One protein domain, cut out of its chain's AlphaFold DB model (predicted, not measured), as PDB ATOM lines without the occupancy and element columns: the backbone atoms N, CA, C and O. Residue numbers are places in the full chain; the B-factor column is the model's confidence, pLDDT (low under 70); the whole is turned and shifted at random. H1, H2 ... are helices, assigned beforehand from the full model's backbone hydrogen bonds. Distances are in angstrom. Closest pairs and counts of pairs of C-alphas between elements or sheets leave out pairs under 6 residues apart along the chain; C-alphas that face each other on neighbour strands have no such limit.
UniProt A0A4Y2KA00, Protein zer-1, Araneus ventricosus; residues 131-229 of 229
ATOM      1  N   ASP A 131      -9.726 -46.034  -5.425       85.12
ATOM      2  CA  ASP A 131     -11.160 -46.025  -5.749       85.12
ATOM      3  C   ASP A 131     -12.048 -45.713  -4.533       85.12
ATOM      4  O   ASP A 131     -13.281 -45.713  -4.629       85.12
ATOM      5  N   ALA A 132     -11.451 -45.483  -3.360       89.19
ATOM      6  CA  ALA A 132     -12.210 -45.258  -2.144       89.19
ATOM      7  C   ALA A 132     -13.066 -43.991  -2.250       89.19
ATOM      8  O   ALA A 132     -12.593 -42.910  -2.604       89.19
ATOM      9  N   LYS A 133     -14.342 -44.130  -1.886       90.50
ATOM     10  CA  LYS A 133     -15.287 -43.018  -1.802       90.50
ATOM     11  C   LYS A 133     -15.311 -42.490  -0.383       90.50
ATOM     12  O   LYS A 133     -15.480 -43.257   0.563       90.50
ATOM     13  N   PHE A 134     -15.177 -41.182  -0.248       86.25
ATOM     14  CA  PHE A 134     -15.211 -40.510   1.037       86.25
ATOM     15  C   PHE A 134     -15.711 -39.075   0.857       86.25
ATOM     16  O   PHE A 134     -15.648 -38.521  -0.245       86.25
ATOM     17  N   VAL A 135     -16.287 -38.480   1.901       83.56
ATOM     18  CA  VAL A 135     -16.943 -37.173   1.790       83.56
ATOM     19  C   VAL A 135     -15.903 -36.062   1.633       83.56
ATOM     20  O   VAL A 135     -15.325 -35.572   2.605       83.56
ATOM     21  N   THR A 136     -15.725 -35.609   0.389       78.88
ATOM     22  CA  THR A 136     -14.984 -34.394   0.027       78.88
ATOM     23  C   THR A 136     -15.793 -33.521  -0.914       78.88
ATOM     24  O   THR A 136     -16.527 -33.996  -1.781       78.88
ATOM     25  N   ASN A 137     -15.657 -32.207  -0.755       84.38
ATOM     26  CA  ASN A 137     -16.298 -31.248  -1.641       84.38
ATOM     27  C   ASN A 137     -15.384 -30.045  -1.867       84.38
ATOM     28  O   ASN A 137     -15.635 -28.957  -1.353       84.38
ATOM     29  N   TYR A 138     -14.310 -30.249  -2.629       90.50
ATOM     30  CA  TYR A 138     -13.447 -29.142  -3.029       90.50
ATOM     31  C   TYR A 138     -14.196 -28.235  -4.006       90.50
ATOM     32  O   TYR A 138     -14.771 -28.715  -4.988       90.50
ATOM     33  N   ARG A 139     -14.223 -26.934  -3.698       91.62
ATOM     34  CA  ARG A 139     -14.701 -25.879  -4.608       91.62
ATOM     35  C   ARG A 139     -13.587 -25.372  -5.526       91.62
ATOM     36  O   ARG A 139     -13.876 -24.906  -6.615       91.62
ATOM     37  N   SER A 140     -12.341 -25.492  -5.073       93.12
ATOM     38  CA  SER A 140     -11.118 -25.181  -5.807       93.12
ATOM     39  C   SER A 140     -10.054 -26.217  -5.444       93.12
ATOM     40  O   SER A 140     -10.016 -26.693  -4.306       93.12
ATOM     41  N   LEU A 141      -9.216 -26.578  -6.410       94.62
ATOM     42  CA  LEU A 141      -8.033 -27.422  -6.253       94.62
ATOM     43  C   LEU A 141      -6.754 -26.586  -6.087       94.62
ATOM     44  O   LEU A 141      -5.726 -27.152  -5.726       94.62
ATOM     45  N   LYS A 142      -6.790 -25.256  -6.270       93.19
ATOM     46  CA  LYS A 142      -5.624 -24.361  -6.126       93.19
ATOM     47  C   LYS A 142      -4.826 -24.578  -4.834       93.19
ATOM     48  O   LYS A 142      -3.606 -24.687  -4.955       93.19
ATOM     49  N   PRO A 143      -5.434 -24.692  -3.632       91.38
ATOM     50  CA  PRO A 143      -4.663 -24.935  -2.408       91.38
ATOM     51  C   PRO A 143      -3.891 -26.261  -2.443       91.38
ATOM     52  O   PRO A 143      -2.747 -26.331  -2.007       91.38
ATOM     53  N   ILE A 144      -4.488 -27.305  -3.028       93.19
ATOM     54  CA  ILE A 144      -3.847 -28.613  -3.213       93.19
ATOM     55  C   ILE A 144      -2.729 -28.505  -4.253       93.19
ATOM     56  O   ILE A 144      -1.617 -28.969  -4.027       93.19
ATOM     57  N   LEU A 145      -3.004 -27.867  -5.391       92.25
ATOM     58  CA  LEU A 145      -2.050 -27.714  -6.487       92.25
ATOM     59  C   LEU A 145      -0.810 -26.917  -6.071       92.25
ATOM     60  O   LEU A 145       0.291 -27.237  -6.510       92.25
ATOM     61  N   GLN A 146      -0.948 -25.913  -5.201       92.31
ATOM     62  CA  GLN A 146       0.189 -25.141  -4.691       92.31
ATOM     63  C   GLN A 146       1.241 -26.015  -3.995       92.31
ATOM     64  O   GLN A 146       2.431 -25.723  -4.115       92.31
ATOM     65  N   LEU A 147       0.834 -27.115  -3.356       92.19
ATOM     66  CA  LEU A 147       1.740 -28.053  -2.690       92.19
ATOM     67  C   LEU A 147       2.598 -28.879  -3.665       92.19
ATOM     68  O   LEU A 147       3.604 -29.447  -3.254       92.19
ATOM     69  N   LEU A 148       2.292 -28.898  -4.969       86.94
ATOM     70  CA  LEU A 148       3.204 -29.468  -5.976       86.94
ATOM     71  C   LEU A 148       4.525 -28.691  -6.078       86.94
ATOM     72  O   LEU A 148       5.529 -29.240  -6.520       86.94
ATOM     73  N   ARG A 149       4.530 -27.417  -5.664       87.56
ATOM     74  CA  ARG A 149       5.714 -26.545  -5.682       87.56
ATOM     75  C   ARG A 149       6.612 -26.728  -4.460       87.56
ATOM     76  O   ARG A 149       7.628 -26.044  -4.364       87.56
ATOM     77  N   CYS A 150       6.227 -27.595  -3.524       84.62
ATOM     78  CA  CYS A 150       7.074 -27.958  -2.399       84.62
ATOM     79  C   CYS A 150       8.427 -28.508  -2.887       84.62
ATOM     80  O   CYS A 150       8.469 -29.130  -3.956       84.62
ATOM     81  N   PRO A 151       9.524 -28.282  -2.140       79.00
ATOM     82  CA  PRO A 151      10.840 -28.708  -2.589       79.00
ATOM     83  C   PRO A 151      10.964 -30.240  -2.645       79.00
ATOM     84  O   PRO A 151      10.186 -30.981  -2.042       79.00
ATOM     85  N   GLU A 152      11.949 -30.720  -3.409       73.88
ATOM     86  CA  GLU A 152      12.135 -32.151  -3.710       73.88
ATOM     87  C   GLU A 152      12.509 -33.010  -2.483       73.88
ATOM     88  O   GLU A 152      12.487 -34.239  -2.566       73.88
ATOM     89  N   ASP A 153      12.853 -32.387  -1.355       80.25
ATOM     90  CA  ASP A 153      13.227 -33.036  -0.094       80.25
ATOM     91  C   ASP A 153      12.022 -33.487   0.752       80.25
ATOM     92  O   ASP A 153      12.205 -34.223   1.722       80.25
ATOM     93  N   ILE A 154      10.796 -33.105   0.368       86.69
ATOM     94  CA  ILE A 154       9.540 -33.508   1.026       86.69
ATOM     95  C   ILE A 154       8.555 -34.206   0.064       86.69
ATOM     96  O   ILE A 154       7.403 -33.781  -0.088       86.69
ATOM     97  N   PRO A 155       8.976 -35.296  -0.605       85.25
ATOM     98  CA  PRO A 155       8.190 -35.961  -1.646       85.25
ATOM     99  C   PRO A 155       6.821 -36.466  -1.188       85.25
ATOM    100  O   PRO A 155       5.906 -36.571  -2.003       85.25
ATOM    101  N   GLU A 156       6.643 -36.766   0.098       89.69
ATOM    102  CA  GLU A 156       5.387 -37.283   0.641       89.69
ATOM    103  C   GLU A 156       4.257 -36.244   0.588       89.69
ATOM    104  O   GLU A 156       3.089 -36.608   0.454       89.69
ATOM    105  N   VAL A 157       4.594 -34.949   0.597       92.88
ATOM    106  CA  VAL A 157       3.624 -33.866   0.372       92.88
ATOM    107  C   VAL A 157       3.121 -33.893  -1.071       92.88
ATOM    108  O   VAL A 157       1.913 -33.866  -1.310       92.88
ATOM    109  N   GLN A 158       4.028 -34.020  -2.044       86.88
ATOM    110  CA  GLN A 158       3.653 -34.163  -3.454       86.88
ATOM    111  C   GLN A 158       2.863 -35.455  -3.692       86.88
ATOM    112  O   GLN A 158       1.880 -35.449  -4.432       86.88
ATOM    113  N   LEU A 159       3.247 -36.552  -3.032       86.25
ATOM    114  CA  LEU A 159       2.537 -37.825  -3.093       86.25
ATOM    115  C   LEU A 159       1.081 -37.679  -2.631       86.25
ATOM    116  O   LEU A 159       0.176 -38.178  -3.301       86.25
ATOM    117  N   TRP A 160       0.842 -36.957  -1.531       92.94
ATOM    118  CA  TRP A 160      -0.509 -36.676  -1.048       92.94
ATOM    119  C   TRP A 160      -1.335 -35.901  -2.080       92.94
ATOM    120  O   TRP A 160      -2.484 -36.266  -2.351       92.94
ATOM    121  N   VAL A 161      -0.751 -34.864  -2.690       91.69
ATOM    122  CA  VAL A 161      -1.411 -34.078  -3.746       91.69
ATOM    123  C   VAL A 161      -1.799 -34.979  -4.909       91.69
ATOM    124  O   VAL A 161      -2.953 -35.007  -5.332       91.69
ATOM    125  N   VAL A 162      -0.838 -35.743  -5.408       87.12
ATOM    126  CA  VAL A 162      -1.008 -36.606  -6.565       87.12
ATOM    127  C   VAL A 162      -2.075 -37.675  -6.311       87.12
ATOM    128  O   VAL A 162      -2.980 -37.838  -7.133       87.12
ATOM    129  N   TRP A 163      -2.032 -38.351  -5.158       89.25
ATOM    130  CA  TRP A 163      -3.056 -39.322  -4.765       89.25
ATOM    131  C   TRP A 163      -4.441 -38.671  -4.691       89.25
ATOM    132  O   TRP A 163      -5.415 -39.212  -5.213       89.25
ATOM    133  N   THR A 164      -4.524 -37.477  -4.099       92.44
ATOM    134  CA  THR A 164      -5.776 -36.724  -3.964       92.44
ATOM    135  C   THR A 164      -6.381 -36.407  -5.326       92.44
ATOM    136  O   THR A 164      -7.553 -36.687  -5.564       92.44
ATOM    137  N   LEU A 165      -5.588 -35.864  -6.250       91.06
ATOM    138  CA  LEU A 165      -6.059 -35.527  -7.592       91.06
ATOM    139  C   LEU A 165      -6.489 -36.775  -8.372       91.06
ATOM    140  O   LEU A 165      -7.531 -36.751  -9.029       91.06
ATOM    141  N   ALA A 166      -5.740 -37.874  -8.251       85.69
ATOM    142  CA  ALA A 166      -6.098 -39.160  -8.843       85.69
ATOM    143  C   ALA A 166      -7.445 -39.674  -8.326       85.69
ATOM    144  O   ALA A 166      -8.325 -40.010  -9.113       85.69
ATOM    145  N   ASN A 167      -7.628 -39.699  -7.004       90.50
ATOM    146  CA  ASN A 167      -8.857 -40.179  -6.387       90.50
ATOM    147  C   ASN A 167     -10.054 -39.304  -6.780       90.50
ATOM    148  O   ASN A 167     -11.073 -39.829  -7.219       90.50
ATOM    149  N   LEU A 168      -9.928 -37.976  -6.689       91.12
ATOM    150  CA  LEU A 168     -11.015 -37.048  -7.011       91.12
ATOM    151  C   LEU A 168     -11.467 -37.191  -8.469       91.12
ATOM    152  O   LEU A 168     -12.663 -37.319  -8.739       91.12
ATOM    153  N   THR A 169     -10.516 -37.209  -9.405       87.62
ATOM    154  CA  THR A 169     -10.808 -37.354 -10.843       87.62
ATOM    155  C   THR A 169     -11.328 -38.743 -11.205       87.62
ATOM    156  O   THR A 169     -12.065 -38.875 -12.175       87.62
ATOM    157  N   ASN A 170     -11.025 -39.768 -10.411       84.38
ATOM    158  CA  ASN A 170     -11.546 -41.116 -10.603       84.38
ATOM    159  C   ASN A 170     -12.957 -41.303 -10.012       84.38
ATOM    160  O   ASN A 170     -13.844 -41.857 -10.657       84.38
ATOM    161  N   VAL A 171     -13.196 -40.802  -8.797       87.94
ATOM    162  CA  VAL A 171     -14.468 -40.961  -8.074       87.94
ATOM    163  C   VAL A 171     -15.557 -40.029  -8.613       87.94
ATOM    164  O   VAL A 171     -16.731 -40.404  -8.632       87.94
ATOM    165  N   ASN A 172     -15.196 -38.816  -9.043       89.81
ATOM    166  CA  ASN A 172     -16.128 -37.855  -9.632       89.81
ATOM    167  C   ASN A 172     -15.476 -37.088 -10.803       89.81
ATOM    168  O   ASN A 172     -15.195 -35.887 -10.688       89.81
ATOM    169  N   PRO A 173     -15.252 -37.768 -11.946       88.00
ATOM    170  CA  PRO A 173     -14.599 -37.180 -13.116       88.00
ATOM    171  C   PRO A 173     -15.354 -35.972 -13.668       88.00
ATOM    172  O   PRO A 173     -14.737 -34.970 -14.019       88.00
ATOM    173  N   ALA A 174     -16.690 -36.037 -13.700       88.12
ATOM    174  CA  ALA A 174     -17.534 -34.976 -14.248       88.12
ATOM    175  C   ALA A 174     -17.336 -33.633 -13.530       88.12
ATOM    176  O   ALA A 174     -17.413 -32.585 -14.162       88.12
ATOM    177  N   LYS A 175     -17.053 -33.662 -12.222       91.75
ATOM    178  CA  LYS A 175     -16.762 -32.458 -11.441       91.75
ATOM    179  C   LYS A 175     -15.282 -32.083 -11.476       91.75
ATOM    180  O   LYS A 175     -14.946 -30.927 -11.709       91.75
ATOM    181  N   TYR A 176     -14.399 -33.030 -11.163       92.00
ATOM    182  CA  TYR A 176     -13.015 -32.697 -10.827       92.00
ATOM    183  C   TYR A 176     -12.074 -32.658 -12.030       92.00
ATOM    184  O   TYR A 176     -11.073 -31.952 -11.956       92.00
ATOM    185  N   CYS A 177     -12.382 -33.333 -13.144       88.44
ATOM    186  CA  CYS A 177     -11.559 -33.217 -14.350       88.44
ATOM    187  C   CYS A 177     -11.626 -31.803 -14.954       88.44
ATOM    188  O   CYS A 177     -10.555 -31.227 -15.156       88.44
ATOM    189  N   PRO A 178     -12.813 -31.197 -15.193       89.88
ATOM    190  CA  PRO A 178     -12.895 -29.810 -15.661       89.88
ATOM    191  C   PRO A 178     -12.204 -28.839 -14.705       89.88
ATOM    192  O   PRO A 178     -11.353 -28.068 -15.135       89.88
ATOM    193  N   LEU A 179     -12.472 -28.961 -13.399       94.06
ATOM    194  CA  LEU A 179     -11.869 -28.096 -12.384       94.06
ATOM    195  C   LEU A 179     -10.333 -28.185 -12.374       94.06
ATOM    196  O   LEU A 179      -9.652 -27.169 -12.266       94.06
ATOM    197  N   LEU A 180      -9.771 -29.390 -12.527       91.25
ATOM    198  CA  LEU A 180      -8.322 -29.589 -12.613       91.25
ATOM    199  C   LEU A 180      -7.720 -28.934 -13.863       91.25
ATOM    200  O   LEU A 180      -6.617 -28.391 -13.792       91.25
ATOM    201  N   MET A 181      -8.421 -28.991 -14.998       88.31
ATOM    202  CA  MET A 181      -7.984 -28.360 -16.246       88.31
ATOM    203  C   MET A 181      -8.048 -26.832 -16.155       88.31
ATOM    204  O   MET A 181      -7.057 -26.168 -16.452       88.31
ATOM    205  N   GLU A 182      -9.174 -26.285 -15.694       93.94
ATOM    206  CA  GLU A 182      -9.402 -24.840 -15.553       93.94
ATOM    207  C   GLU A 182      -8.398 -24.175 -14.606       93.94
ATOM    208  O   GLU A 182      -7.959 -23.050 -14.840       93.94
ATOM    209  N   GLU A 183      -7.985 -24.877 -13.551       95.62
ATOM    210  CA  GLU A 183      -7.014 -24.365 -12.582       95.62
ATOM    211  C   GLU A 183      -5.551 -24.678 -12.949       95.62
ATOM    212  O   GLU A 183      -4.650 -24.473 -12.134       95.62
ATOM    213  N   GLY A 184      -5.293 -25.147 -14.176       91.62
ATOM    214  CA  GLY A 184      -3.942 -25.376 -14.701       91.62
ATOM    215  C   GLY A 184      -3.224 -26.587 -14.098       91.62
ATOM    216  O   GLY A 184      -2.012 -26.740 -14.263       91.62
ATOM    217  N   GLY A 185      -3.945 -27.472 -13.410       88.81
ATOM    218  CA  GLY A 185      -3.354 -28.592 -12.686       88.81
ATOM    219  C   GLY A 185      -2.641 -29.599 -13.584       88.81
ATOM    220  O   GLY A 185      -1.623 -30.150 -13.177       88.81
ATOM    221  N   ILE A 186      -3.094 -29.775 -14.832       82.31
ATOM    222  CA  ILE A 186      -2.407 -30.630 -15.817       82.31
ATOM    223  C   ILE A 186      -0.998 -30.103 -16.108       82.31
ATOM    224  O   ILE A 186      -0.030 -30.854 -16.033       82.31
ATOM    225  N   GLN A 187      -0.865 -28.802 -16.380       82.69
ATOM    226  CA  GLN A 187       0.438 -28.184 -16.625       82.69
ATOM    227  C   GLN A 187       1.332 -28.285 -15.387       82.69
ATOM    228  O   GLN A 187       2.506 -28.627 -15.503       82.69
ATOM    229  N   MET A 188       0.777 -28.031 -14.198       85.31
ATOM    230  CA  MET A 188       1.530 -28.132 -12.949       85.31
ATOM    231  C   MET A 188       2.054 -29.548 -12.713       85.31
ATOM    232  O   MET A 188       3.225 -29.694 -12.379       85.31
ATOM    233  N   LEU A 189       1.241 -30.583 -12.940       80.94
ATOM    234  CA  LEU A 189       1.668 -31.981 -12.834       80.94
ATOM    235  C   LEU A 189       2.774 -32.319 -13.844       80.94
ATOM    236  O   LEU A 189       3.767 -32.928 -13.460       80.94
ATOM    237  N   CYS A 190       2.654 -31.877 -15.100       71.94
ATOM    238  CA  CYS A 190       3.676 -32.111 -16.127       71.94
ATOM    239  C   CYS A 190       5.006 -31.397 -15.834       71.94
ATOM    240  O   CYS A 190       6.068 -31.911 -16.175       71.94
ATOM    241  N   CYS A 191       4.958 -30.208 -15.230       74.81
ATOM    242  CA  CYS A 191       6.150 -29.428 -14.889       74.81
ATOM    243  C   CYS A 191       6.750 -29.787 -13.519       74.81
ATOM    244  O   CYS A 191       7.845 -29.321 -13.202       74.81
ATOM    245  N   SER A 192       6.046 -30.570 -12.699       71.31
ATOM    246  CA  SER A 192       6.516 -30.956 -11.369       71.31
ATOM    247  C   SER A 192       7.662 -31.953 -11.467       71.31
ATOM    248  O   SER A 192       7.613 -32.918 -12.231       71.31
ATOM    249  N   ARG A 193       8.704 -31.735 -10.663       67.62
ATOM    250  CA  ARG A 193       9.794 -32.697 -10.501       67.62
ATOM    251  C   ARG A 193       9.427 -33.664  -9.388       67.62
ATOM    252  O   ARG A 193       9.393 -33.287  -8.221       67.62
ATOM    253  N   PHE A 194       9.134 -34.899  -9.774       68.12
ATOM    254  CA  PHE A 194       8.878 -35.997  -8.851       68.12
ATOM    255  C   PHE A 194      10.158 -36.810  -8.657       68.12
ATOM    256  O   PHE A 194      10.827 -37.157  -9.633       68.12
ATOM    257  N   ASN A 195      10.500 -37.139  -7.412       59.03
ATOM    258  CA  ASN A 195      11.635 -38.011  -7.112       59.03
ATOM    259  C   ASN A 195      11.207 -39.494  -7.026       59.03
ATOM    260  O   ASN A 195      10.022 -39.829  -7.081       59.03
ATOM    261  N   SER A 196      12.176 -40.409  -6.886       49.06
ATOM    262  CA  SER A 196      11.917 -41.863  -6.885       49.06
ATOM    263  C   SER A 196      10.999 -42.363  -5.756       49.06
ATOM    264  O   SER A 196      10.335 -43.386  -5.935       49.06
ATOM    265  N   ALA A 197      10.907 -41.647  -4.628       46.81
ATOM    266  CA  ALA A 197       9.994 -41.975  -3.533       46.81
ATOM    267  C   ALA A 197       8.543 -41.599  -3.881       46.81
ATOM    268  O   ALA A 197       7.642 -42.409  -3.669       46.81
ATOM    269  N   THR A 198       8.323 -40.448  -4.529       49.16
ATOM    270  CA  THR A 198       7.013 -40.055  -5.083       49.16
ATOM    271  C   THR A 198       6.562 -40.999  -6.206       49.16
ATOM    272  O   THR A 198       5.374 -41.262  -6.384       49.16
ATOM    273  N   LEU A 199       7.511 -41.571  -6.953       48.75
ATOM    274  CA  LEU A 199       7.264 -42.411  -8.130       48.75
ATOM    275  C   LEU A 199       6.708 -43.818  -7.837       48.75
ATOM    276  O   LEU A 199       6.178 -44.437  -8.761       48.75
ATOM    277  N   LYS A 200       6.749 -44.325  -6.593       45.00
ATOM    278  CA  LYS A 200       6.232 -45.674  -6.266       45.00
ATOM    279  C   LYS A 200       4.716 -45.818  -6.446       45.00
ATOM    280  O   LYS A 200       4.261 -46.880  -6.859       45.00
ATOM    281  N   ILE A 201       3.953 -44.749  -6.218       48.03
ATOM    282  CA  ILE A 201       2.517 -44.671  -6.550       48.03
ATOM    283  C   ILE A 201       2.298 -43.965  -7.902       48.03
ATOM    284  O   ILE A 201       1.268 -44.149  -8.553       48.03
ATOM    285  N   SER A 202       3.264 -43.163  -8.365       46.88
ATOM    286  CA  SER A 202       2.955 -42.038  -9.250       46.88
ATOM    287  C   SER A 202       3.094 -42.247 -10.774       46.88
ATOM    288  O   SER A 202       2.915 -41.287 -11.520       46.88
ATOM    289  N   ILE A 203       3.347 -43.451 -11.300       41.41
ATOM    290  CA  ILE A 203       3.283 -43.661 -12.771       41.41
ATOM    291  C   ILE A 203       2.368 -44.815 -13.178       41.41
ATOM    292  O   ILE A 203       1.649 -44.677 -14.160       41.41
ATOM    293  N   GLY A 204       2.300 -45.914 -12.424       38.28
ATOM    294  CA  GLY A 204       1.442 -47.054 -12.784       38.28
ATOM    295  C   GLY A 204      -0.062 -46.781 -12.655       38.28
ATOM    296  O   GLY A 204      -0.845 -47.284 -13.457       38.28
ATOM    297  N   THR A 205      -0.465 -45.947 -11.690       45.41
ATOM    298  CA  THR A 205      -1.877 -45.802 -11.282       45.41
ATOM    299  C   THR A 205      -2.509 -44.472 -11.715       45.41
ATOM    300  O   THR A 205      -3.701 -44.422 -11.998       45.41
ATOM    301  N   LEU A 206      -1.721 -43.397 -11.860       48.94
ATOM    302  CA  LEU A 206      -2.188 -42.118 -12.440       48.94
ATOM    303  C   LEU A 206      -2.276 -42.147 -13.964       48.94
ATOM    304  O   LEU A 206      -3.071 -41.418 -14.556       48.94
ATOM    305  N   SER A 207      -1.452 -42.994 -14.582       46.78
ATOM    306  CA  SER A 207      -1.308 -43.159 -16.025       46.78
ATOM    307  C   SER A 207      -2.655 -43.376 -16.714       46.78
ATOM    308  O   SER A 207      -2.982 -42.652 -17.641       46.78
ATOM    309  N   VAL A 208      -3.511 -44.277 -16.233       48.22
ATOM    310  CA  VAL A 208      -4.731 -44.622 -16.982       48.22
ATOM    311  C   VAL A 208      -5.825 -43.550 -16.860       48.22
ATOM    312  O   VAL A 208      -6.524 -43.279 -17.838       48.22
ATOM    313  N   SER A 209      -5.957 -42.891 -15.706       47.62
ATOM    314  CA  SER A 209      -7.034 -41.916 -15.460       47.62
ATOM    315  C   SER A 209      -6.688 -40.500 -15.932       47.62
ATOM    316  O   SER A 209      -7.556 -39.810 -16.466       47.62
ATOM    317  N   VAL A 210      -5.416 -40.087 -15.838       48.91
ATOM    318  CA  VAL A 210      -4.943 -38.785 -16.344       48.91
ATOM    319  C   VAL A 210      -4.606 -38.856 -17.841       48.91
ATOM    320  O   VAL A 210      -4.919 -37.916 -18.575       48.91
ATOM    321  N   MET A 211      -4.077 -39.980 -18.362       47.03
ATOM    322  CA  MET A 211      -3.835 -40.104 -19.812       47.03
ATOM    323  C   MET A 211      -5.114 -40.230 -20.640       47.03
ATOM    324  O   MET A 211      -5.089 -39.848 -21.804       47.03
ATOM    325  N   ARG A 212      -6.253 -40.669 -20.085       48.88
ATOM    326  CA  ARG A 212      -7.540 -40.585 -20.809       48.88
ATOM    327  C   ARG A 212      -7.911 -39.142 -21.165       48.88
ATOM    328  O   ARG A 212      -8.448 -38.907 -22.241       48.88
ATOM    329  N   ILE A 213      -7.556 -38.176 -20.318       47.47
ATOM    330  CA  ILE A 213      -7.762 -36.744 -20.579       47.47
ATOM    331  C   ILE A 213      -6.742 -36.242 -21.614       47.47
ATOM    332  O   ILE A 213      -7.113 -35.543 -22.553       47.47
ATOM    333  N   GLY A 214      -5.479 -36.673 -21.511       42.50
ATOM    334  CA  GLY A 214      -4.437 -36.358 -22.499       42.50
ATOM    335  C   GLY A 214      -4.715 -36.916 -23.902       42.50
ATOM    336  O   GLY A 214      -4.494 -36.220 -24.887       42.50
ATOM    337  N   ILE A 215      -5.261 -38.133 -24.010       44.75
ATOM    338  CA  ILE A 215      -5.617 -38.779 -25.284       44.75
ATOM    339  C   ILE A 215      -6.841 -38.109 -25.920       44.75
ATOM    340  O   ILE A 215      -6.845 -37.911 -27.128       44.75
ATOM    341  N   ILE A 216      -7.849 -37.696 -25.140       41.34
ATOM    342  CA  ILE A 216      -8.990 -36.929 -25.668       41.34
ATOM    343  C   ILE A 216      -8.522 -35.575 -26.216       41.34
ATOM    344  O   ILE A 216      -8.943 -35.188 -27.299       41.34
ATOM    345  N   ILE A 217      -7.598 -34.890 -25.537       42.19
ATOM    346  CA  ILE A 217      -7.021 -33.631 -26.030       42.19
ATOM    347  C   ILE A 217      -6.151 -33.873 -27.269       42.19
ATOM    348  O   ILE A 217      -6.259 -33.113 -28.223       42.19
ATOM    349  N   PHE A 218      -5.360 -34.949 -27.313       38.44
ATOM    350  CA  PHE A 218      -4.569 -35.327 -28.491       38.44
ATOM    351  C   PHE A 218      -5.462 -35.680 -29.694       38.44
ATOM    352  O   PHE A 218      -5.144 -35.307 -30.814       38.44
ATOM    353  N   ILE A 219      -6.618 -36.315 -29.468       38.12
ATOM    354  CA  ILE A 219      -7.628 -36.605 -30.499       38.12
ATOM    355  C   ILE A 219      -8.361 -35.328 -30.937       38.12
ATOM    356  O   ILE A 219      -8.547 -35.138 -32.131       38.12
ATOM    357  N   ILE A 220      -8.720 -34.419 -30.023       42.47
ATOM    358  CA  ILE A 220      -9.342 -33.122 -30.360       42.47
ATOM    359  C   ILE A 220      -8.365 -32.223 -31.142       42.47
ATOM    360  O   ILE A 220      -8.785 -31.529 -32.065       42.47
ATOM    361  N   PHE A 221      -7.066 -32.267 -30.823       39.81
ATOM    362  CA  PHE A 221      -6.023 -31.536 -31.552       39.81
ATOM    363  C   PHE A 221      -5.646 -32.186 -32.895       39.81
ATOM    364  O   PHE A 221      -5.323 -31.465 -33.834       39.81
ATOM    365  N   LEU A 222      -5.684 -33.521 -33.013       38.03
ATOM    366  CA  LEU A 222      -5.352 -34.233 -34.259       38.03
ATOM    367  C   LEU A 222      -6.516 -34.338 -35.246       38.03
ATOM    368  O   LEU A 222      -6.282 -34.325 -36.451       38.03
ATOM    369  N   PHE A 223      -7.755 -34.448 -34.764       41.78
ATOM    370  CA  PHE A 223      -8.952 -34.628 -35.595       41.78
ATOM    371  C   PHE A 223      -9.810 -33.371 -35.684       41.78
ATOM    372  O   PHE A 223     -11.021 -33.491 -35.841       41.78
ATOM    373  N   GLY A 224      -9.176 -32.196 -35.574       36.69
ATOM    374  CA  GLY A 224      -9.747 -30.861 -35.748       36.69
ATOM    375  C   GLY A 224     -11.240 -30.846 -36.063       36.69
ATOM    376  O   GLY A 224     -11.636 -31.051 -37.211       36.69
ATOM    377  N   PHE A 225     -12.070 -30.563 -35.055       38.09
ATOM    378  CA  PHE A 225     -13.444 -30.148 -35.317       38.09
ATOM    379  C   PHE A 225     -13.404 -28.743 -35.917       38.09
ATOM    380  O   PHE A 225     -13.551 -27.717 -35.259       38.09
ATOM    381  N   GLN A 226     -13.135 -28.733 -37.213       42.56
ATOM    382  CA  GLN A 226     -13.385 -27.646 -38.122       42.56
ATOM    383  C   GLN A 226     -14.845 -27.787 -38.562       42.56
ATOM    384  O   GLN A 226     -15.156 -28.397 -39.578       42.56
ATOM    385  N   THR A 227     -15.756 -27.247 -37.759       32.38
ATOM    386  CA  THR A 227     -17.114 -26.887 -38.191       32.38
ATOM    387  C   THR A 227     -17.374 -25.496 -37.621       32.38
ATOM    388  O   THR A 227     -17.590 -25.363 -36.424       32.38
ATOM    389  N   CYS A 228     -16.957 -24.452 -38.339       32.66
ATOM    390  CA  CYS A 228     -17.794 -23.636 -39.230       32.66
ATOM    391  C   CYS A 228     -18.844 -22.789 -38.487       32.66
ATOM    392  O   CYS A 228     -19.841 -23.334 -38.022       32.66
ATOM    393  N   LEU A 229     -18.605 -21.466 -38.576       33.41
ATOM    394  CA  LEU A 229     -19.388 -20.277 -38.185       33.41
ATOM    395  C   LEU A 229     -19.341 -19.856 -36.711       33.41
ATOM    396  O   LEU A 229     -19.930 -20.540 -35.853       33.41
TER     397      LEU A 229
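AT A GLANCE: This is residues 131 to 229 of the 229 residues of the protein "Protein zer-1" of Araneus ventricosus (UniProt A0A4Y2KA00). A compact body of short helices is gathered round one long helix, H2, and from this body an arm, the later part of H6 with the tail after it, sticks out as residues 215 to 229. H1 folds back on H2 as a helical hairpin, H4 packs on H1, H3 turns a corner at the end of H2, and H5 and the first turns of H6 pack on H2. The printed part has 99 residues with six named helices, H1 to H6 in order along it, and no named strand; the class is all helix. It is only just compact, close to loose, with a radius of gyration of the C-alphas of 14.7 A, and it is elongated, spanning 51 by 29 by 22 A, its length owed to the arm.

HOW THE PARTS SIT: H1, residues 142 to 149, touches residues 157 to 161 of the hub H2, residues 155 to 171; their closest C-alphas, Leu 148 and Gln 158, are 5.3 A apart. The two form a hairpin, opposite ways at a steep tilt of 40 degrees. H3, residues 173 to 182, and H2 touch only at the corner, the closest C-alphas being Thr 169 and Tyr 176 at 5.2 A. H4, residues 185 to 191, touches H1 at a shallow tilt of 4 degrees, the same way, with the C-alphas of Leu 145 and Gly 185 closest at 6.4 A. H5, residues 199 to 202, touches residues 159 to 163 of H2, closest at the C-alphas of Val 162 and Ser 202, 7.2 A. H6, residues 206 to 222, touches residues 166 to 170 of H2 with its residues 206 to 210 alone, at a steep tilt of 65 degrees; the C-alphas of Ala 166 and Leu 206 are closest at 6.1 A. H3 and H6 are near each other, while H1 and H6 are apart. Every O i to N i+4 pair is within hydrogen-bond range in H2 and H4; in H1 1 of 4 is, beside 4 of 5 O i to N i+3 pairs, in H3 4 of 6 and in H6 12 of 13, and H5 is too short for such a pair.

IN THESE COORDINATES: H1 begins at C-alpha 142, (-5.624, -24.361, -6.126). H2 measures 24.1 A from first to last C-alpha, H3 13.6 A and H6 23.4 A, with a kink of 30 degrees near residue 213. H6 ends at C-alpha 222, (-5.352, -34.233, -34.259).

THE WHOLE: The farthest C-alphas, Asp 153 and Leu 229, are 51.7 A apart. The printed part has no cut and no long link. Residues 193 to 229 have pLDDT under 70.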